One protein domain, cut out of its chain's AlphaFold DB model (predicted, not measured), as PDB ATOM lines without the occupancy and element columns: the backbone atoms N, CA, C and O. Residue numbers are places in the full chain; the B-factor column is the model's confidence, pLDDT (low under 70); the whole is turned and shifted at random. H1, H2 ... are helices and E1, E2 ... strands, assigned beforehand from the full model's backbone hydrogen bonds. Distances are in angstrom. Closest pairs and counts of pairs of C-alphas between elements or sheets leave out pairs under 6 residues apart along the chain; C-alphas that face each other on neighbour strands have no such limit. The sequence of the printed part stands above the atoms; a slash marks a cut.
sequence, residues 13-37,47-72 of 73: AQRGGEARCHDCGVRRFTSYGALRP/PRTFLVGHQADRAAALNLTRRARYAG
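This is residues 13 to 37 and 47 to 72 of the 73 residues of an uncharacterized protein of Streptomyces luteoverticillatus (UniProt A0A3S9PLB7). A small three-stranded sheet, E1, E2 and E3, with short H1 at its rim, forms one body; one long helix, H2, stands free of it. The 51 printed residues hold three named strands, then two named helices, mixed in class; the sheet E1 - E2 - E3 is a meander, each strand the antiparallel neighbour of the one before. The whole is extended, radius of gyration of the C-alphas 16.4 A, spans 45 by 33 by 19 A.

Find C-alpha 13 at (86.600, 225.982, 246.509), where E1, residues 13 to 15, begins; E2 is residues 18 to 21, E3 27 to 29, H1 32 to 35. H2, residues 50 to 70, runs 30.6 A to C-alpha 70 at (79.204, 221.605, 204.902).

Look at inner strand E2: it forms hairpins with E1 (N 13 and O 20, 2.9 A) and E3 (N 19 and O 28, 2.8 A), within hydrogen-bond range. H1 only grazes the sheet; the closest C-alphas of H1 and E2, Ala 34 and Glu 18, are 6.0 A apart. H2 is apart from E1, E2, E3 and H1. Every O i to N i+4 pair in H2 is within hydrogen-bond range; H1 is too short for one.

Residues 38 to 46 are not printed; C-alphas 37 and 47 are 22.8 A apart across this cut. The farthest C-alphas, Asp 23 and Tyr 70, are 45.4 A apart. Look for pLDDT under 70 at residues 47 to 54 and 69 to 72.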
ATOM      1  N   ALA A  13      85.481 226.778 246.008       90.19
ATOM      2  CA  ALA A  13      86.600 225.982 246.509       90.19
ATOM      3  C   ALA A  13      86.973 224.897 245.502       90.19
ATOM      4  O   ALA A  13      86.099 224.167 245.036       90.19
ATOM      5  N   GLN A  14      88.262 224.765 245.191       87.88
ATOM      6  CA  GLN A  14      88.770 223.768 244.247       87.88
ATOM      7  C   GLN A  14      89.512 222.644 244.966       87.88
ATOM      8  O   GLN A  14      90.337 222.898 245.842       87.88
ATOM      9  N   ARG A  15      89.262 221.396 244.564       81.56
ATOM     10  CA  ARG A  15      89.998 220.221 245.038       81.56
ATOM     11  C   ARG A  15      89.955 219.112 243.994       81.56
ATOM     12  O   ARG A  15      88.880 218.671 243.616       81.56
ATOM     13  N   GLY A  16      91.118 218.632 243.552       76.88
ATOM     14  CA  GLY A  16      91.225 217.390 242.773       76.88
ATOM     15  C   GLY A  16      90.363 217.322 241.504       76.88
ATOM     16  O   GLY A  16      89.809 216.268 241.219       76.88
ATOM     17  N   GLY A  17      90.224 218.427 240.760       82.38
ATOM     18  CA  GLY A  17      89.387 218.480 239.550       82.38
ATOM     19  C   GLY A  17      87.895 218.714 239.806       82.38
ATOM     20  O   GLY A  17      87.086 218.631 238.886       82.38
ATOM     21  N   GLU A  18      87.521 219.019 241.043       87.38
ATOM     22  CA  GLU A  18      86.198 219.484 241.433       87.38
ATOM     23  C   GLU A  18      86.277 220.939 241.903       87.38
ATOM     24  O   GLU A  18      87.232 221.341 242.569       87.38
ATOM     25  N   ALA A  19      85.245 221.720 241.594       90.00
ATOM     26  CA  ALA A  19      84.975 223.002 242.217       90.00
ATOM     27  C   ALA A  19      83.594 222.982 242.888       90.00
ATOM     28  O   ALA A  19      82.592 222.648 242.253       90.00
ATOM     29  N   ARG A  20      83.530 223.378 244.160       90.88
ATOM     30  CA  ARG A  20      82.304 223.438 244.965       90.88
ATOM     31  C   ARG A  20      82.001 224.876 245.375       90.88
ATOM     32  O   ARG A  20      82.896 225.575 245.842       90.88
ATOM     33  N   CYS A  21      80.758 225.320 245.201       90.38
ATOM     34  CA  CYS A  21      80.311 226.614 245.714       90.38
ATOM     35  C   CYS A  21      80.187 226.555 247.239       90.38
ATOM     36  O   CYS A  21      79.607 225.607 247.773       90.38
ATOM     37  N   HIS A  22      80.710 227.567 247.928       87.75
ATOM     38  CA  HIS A  22      80.621 227.660 249.386       87.75
ATOM     39  C   HIS A  22      79.189 227.859 249.889       87.75
ATOM     40  O   HIS A  22      78.830 227.280 250.911       87.75
ATOM     41  N   ASP A  23      78.377 228.617 249.151       85.25
ATOM     42  CA  ASP A  23      77.063 229.057 249.618       85.25
ATOM     43  C   ASP A  23      75.976 228.015 249.335       85.25
ATOM     44  O   ASP A  23      75.364 227.469 250.250       85.25
ATOM     45  N   CYS A  24      75.744 227.687 248.059       85.69
ATOM     46  CA  CYS A  24      74.685 226.745 247.685       85.69
ATOM     47  C   CYS A  24      75.143 225.281 247.647       85.69
ATOM     48  O   CYS A  24      74.331 224.382 247.438       85.69
ATOM     49  N   GLY A  25      76.445 225.022 247.795       86.31
ATOM     50  CA  GLY A  25      77.001 223.671 247.787       86.31
ATOM     51  C   GLY A  25      77.059 222.994 246.415       86.31
ATOM     52  O   GLY A  25      77.487 221.839 246.357       86.31
ATOM     53  N   VAL A  26      76.672 223.673 245.324       88.00
ATOM     54  CA  VAL A  26      76.716 223.090 243.975       88.00
ATOM     55  C   VAL A  26      78.141 222.670 243.614       88.00
ATOM     56  O   VAL A  26      79.110 223.360 243.940       88.00
ATOM     57  N   ARG A  27      78.267 221.537 242.922       88.38
ATOM     58  CA  ARG A  27      79.543 220.987 242.455       88.38
ATOM     59  C   ARG A  27      79.619 221.094 240.938       88.38
ATOM     60  O   ARG A  27      78.644 220.819 240.245       88.38
ATOM     61  N   ARG A  28      80.790 221.465 240.428       87.25
ATOM     62  CA  ARG A  28      81.151 221.362 239.012       87.25
ATOM     63  C   ARG A  28      82.487 220.645 238.897       87.25
ATOM     64  O   ARG A  28      83.390 220.887 239.693       87.25
ATOM     65  N   PHE A  29      82.621 219.782 237.905       85.38
ATOM     66  CA  PHE A  29      83.855 219.046 237.664       85.38
ATOM     67  C   PHE A  29      84.659 219.778 236.594       85.38
ATOM     68  O   PHE A  29      84.156 220.056 235.510       85.38
ATOM     69  N   THR A  30      85.889 220.151 236.931       81.06
ATOM     70  CA  THR A  30      86.828 220.840 236.039       81.06
ATOM     71  C   THR A  30      87.785 219.870 235.349       81.06
ATOM     72  O   THR A  30      88.476 220.263 234.415       81.06
ATOM     73  N   SER A  31      87.810 218.598 235.762       74.31
ATOM     74  CA  SER A  31      88.518 217.530 235.060       74.31
ATOM     75  C   SER A  31      87.725 216.223 235.065       74.31
ATOM     76  O   SER A  31      86.976 215.925 235.995       74.31
ATOM     77  N   TYR A  32      87.920 215.405 234.027       74.31
ATOM     78  CA  TYR A  32      87.247 214.109 233.898       74.31
ATOM     79  C   TYR A  32      87.673 213.116 234.991       74.31
ATOM     80  O   TYR A  32      86.891 212.270 235.417       74.31
ATOM     81  N   GLY A  33      88.905 213.252 235.496       71.75
ATOM     82  CA  GLY A  33      89.411 212.438 236.602       71.75
ATOM     83  C   GLY A  33      88.585 212.578 237.883       71.75
ATOM     84  O   GLY A  33      88.492 211.620 238.642       71.75
ATOM     85  N   ALA A  34      87.932 213.724 238.093       76.06
ATOM     86  CA  ALA A  34      87.101 213.969 239.268       76.06
ATOM     87  C   ALA A  34      85.734 213.262 239.224       76.06
ATOM     88  O   ALA A  34      85.101 213.088 240.261       76.06
ATOM     89  N   LEU A  35      85.288 212.823 238.041       76.50
ATOM     90  CA  LEU A  35      84.081 212.004 237.877       76.50
ATOM     91  C   LEU A  35      84.337 210.516 238.132       76.50
ATOM     92  O   LEU A  35      83.414 209.705 238.077       76.50
ATOM     93  N   ARG A  36      85.594 210.129 238.351       72.25
ATOM     94  CA  ARG A  36      85.967 208.726 238.373       72.25
ATOM     95  C   ARG A  36      85.584 208.067 239.702       72.25
ATOM     96  O   ARG A  36      85.975 208.573 240.754       72.25
ATOM     97  N   PRO A  37      84.893 206.912 239.670       74.25
ATOM     98  CA  PRO A  37      84.646 206.115 240.862       74.25
ATOM     99  C   PRO A  37      85.947 205.770 241.610       74.25
ATOM    100  O   PRO A  37      86.975 205.519 240.967       74.25
ATOM    101  N   PRO A  47     102.766 210.786 229.359       51.97
ATOM    102  CA  PRO A  47     103.808 211.664 229.862       51.97
ATOM    103  C   PRO A  47     104.096 212.729 228.811       51.97
ATOM    104  O   PRO A  47     104.583 212.421 227.730       51.97
ATOM    105  N   ARG A  48     103.779 213.983 229.159       53.19
ATOM    106  CA  ARG A  48     103.874 215.176 228.305       53.19
ATOM    107  C   ARG A  48     103.016 214.997 227.055       53.19
ATOM    108  O   ARG A  48     103.416 214.425 226.053       53.19
ATOM    109  N   THR A  49     101.810 215.545 227.067       52.97
ATOM    110  CA  THR A  49     101.633 216.853 226.432       52.97
ATOM    111  C   THR A  49     100.227 217.380 226.728       52.97
ATOM    112  O   THR A  49      99.331 217.340 225.893       52.97
ATOM    113  N   PHE A  50     100.015 217.933 227.921       51.84
ATOM    114  CA  PHE A  50      98.759 218.627 228.239       51.84
ATOM    115  C   PHE A  50      98.437 219.726 227.195       51.84
ATOM    116  O   PHE A  50      97.291 219.914 226.799       51.84
ATOM    117  N   LEU A  51      99.479 220.378 226.656       51.16
ATOM    118  CA  LEU A  51      99.387 221.325 225.539       51.16
ATOM    119  C   LEU A  51      99.007 220.677 224.195       51.16
ATOM    120  O   LEU A  51      98.213 221.258 223.462       51.16
ATOM    121  N   VAL A  52      99.529 219.489 223.862       57.69
ATOM    122  CA  VAL A  52      99.222 218.827 222.574       57.69
ATOM    123  C   VAL A  52      97.853 218.151 222.628       57.69
ATOM    124  O   VAL A  52      97.153 218.157 221.625       57.69
ATOM    125  N   GLY A  53      97.407 217.684 223.801       61.09
ATOM    126  CA  GLY A  53      96.028 217.232 224.020       61.09
ATOM    127  C   GLY A  53      95.014 218.349 223.758       61.09
ATOM    128  O   GLY A  53      94.139 218.199 222.912       61.09
ATOM    129  N   HIS A  54      95.203 219.525 224.369       67.31
ATOM    130  CA  HIS A  54      94.341 220.684 224.105       67.31
ATOM    131  C   HIS A  54      94.359 221.136 222.636       67.31
ATOM    132  O   HIS A  54      93.333 221.566 222.108       67.31
ATOM    133  N   GLN A  55      95.512 221.053 221.965       70.44
ATOM    134  CA  GLN A  55      95.611 221.362 220.537       70.44
ATOM    135  C   GLN A  55      94.887 220.324 219.672       70.44
ATOM    136  O   GLN A  55      94.190 220.714 218.735       70.44
ATOM    137  N   ALA A  56      94.997 219.036 220.002       71.94
ATOM    138  CA  ALA A  56      94.303 217.956 219.310       71.94
ATOM    139  C   ALA A  56      92.781 218.079 219.464       71.94
ATOM    140  O   ALA A  56      92.068 218.053 218.461       71.94
ATOM    141  N   ASP A  57      92.291 218.326 220.681       75.50
ATOM    142  CA  ASP A  57      90.863 218.528 220.950       75.50
ATOM    143  C   ASP A  57      90.323 219.756 220.209       75.50
ATOM    144  O   ASP A  57      89.267 219.706 219.573       75.50
ATOM    145  N   ARG A  58      91.079 220.863 220.211       76.19
ATOM    146  CA  ARG A  58      90.717 222.072 219.460       76.19
ATOM    147  C   ARG A  58      90.680 221.811 217.955       76.19
ATOM    148  O   ARG A  58      89.753 222.260 217.282       76.19
ATOM    149  N   ALA A  59      91.661 221.089 217.415       79.88
ATOM    150  CA  ALA A  59      91.696 220.724 216.002       79.88
ATOM    151  C   ALA A  59      90.525 219.801 215.628       79.88
ATOM    152  O   ALA A  59      89.890 220.002 214.591       79.88
ATOM    153  N   ALA A  60      90.189 218.829 216.477       74.88
ATOM    154  CA  ALA A  60      89.036 217.956 216.291       74.88
ATOM    155  C   ALA A  60      87.724 218.756 216.290       74.88
ATOM    156  O   ALA A  60      86.943 218.643 215.344       74.88
ATOM    157  N   ALA A  61      87.521 219.639 217.273       78.19
ATOM    158  CA  ALA A  61      86.340 220.497 217.357       78.19
ATOM    159  C   ALA A  61      86.171 221.383 216.109       78.19
ATOM    160  O   ALA A  61      85.073 221.478 215.553       78.19
ATOM    161  N   LEU A  62      87.257 221.982 215.608       85.69
ATOM    162  CA  LEU A  62      87.229 222.784 214.379       85.69
ATOM    163  C   LEU A  62      86.881 221.942 213.146       85.69
ATOM    164  O   LEU A  62      86.093 222.384 212.308       85.69
ATOM    165  N   ASN A  63      87.426 220.728 213.032       80.50
ATOM    166  CA  ASN A  63      87.114 219.818 211.928       80.50
ATOM    167  C   ASN A  63      85.646 219.368 211.947       80.50
ATOM    168  O   ASN A  63      85.003 219.377 210.897       80.50
ATOM    169  N   LEU A  64      85.107 219.024 213.120       76.69
ATOM    170  CA  LEU A  64      83.696 218.664 213.286       76.69
ATOM    171  C   LEU A  64      82.778 219.839 212.940       76.69
ATOM    172  O   LEU A  64      81.856 219.677 212.147       76.69
ATOM    173  N   THR A  65      83.077 221.039 213.446       81.31
ATOM    174  CA  THR A  65      82.297 222.253 213.150       81.31
ATOM    175  C   THR A  65      82.326 222.583 211.656       81.31
ATOM    176  O   THR A  65      81.299 222.918 211.068       81.31
ATOM    177  N   ARG A  66      83.495 222.455 211.012       76.12
ATOM    178  CA  ARG A  66      83.641 222.659 209.566       76.12
ATOM    179  C   ARG A  66      82.801 221.650 208.784       76.12
ATOM    180  O   ARG A  66      82.069 222.050 207.891       76.12
ATOM    181  N   ARG A  67      82.864 220.363 209.139       73.69
ATOM    182  CA  ARG A  67      82.060 219.315 208.491       73.69
ATOM    183  C   ARG A  67      80.563 219.515 208.698       73.69
ATOM    184  O   ARG A  67      79.832 219.390 207.730       73.69
ATOM    185  N   ALA A  68      80.122 219.892 209.896       72.00
ATOM    186  CA  ALA A  68      78.716 220.186 210.170       72.00
ATOM    187  C   ALA A  68      78.188 221.343 209.302       72.00
ATOM    188  O   ALA A  68      77.097 221.250 208.757       72.00
ATOM    189  N   ARG A  69      78.995 222.392 209.087       62.41
ATOM    190  CA  ARG A  69      78.636 223.514 208.199       62.41
ATOM    191  C   ARG A  69      78.529 223.124 206.722       62.41
ATOM    192  O   ARG A  69      77.747 223.731 206.007       62.41
ATOM    193  N   TYR A  70      79.296 222.131 206.272       57.38
ATOM    194  CA  TYR A  70      79.204 221.605 204.902       57.38
ATOM    195  C   TYR A  70      78.195 220.461 204.752       57.38
ATOM    196  O   TYR A  70      77.857 220.101 203.630       57.38
ATOM    197  N   ALA A  71      77.717 219.896 205.862       60.28
ATOM    198  CA  ALA A  71      76.740 218.813 205.875       60.28
ATOM    199  C   ALA A  71      75.283 219.295 205.804       60.28
ATOM    200  O   ALA A  71      74.406 218.444 205.747       60.28
ATOM    201  N   GLY A  72      75.031 220.613 205.787       57.84
ATOM    202  CA  GLY A  72      73.740 221.207 205.415       57.84
ATOM    203  C   GLY A  72      72.509 220.520 206.016       57.84
ATOM    204  O   GLY A  72      71.642 220.093 205.259       57.84
TER     205      GLY A  72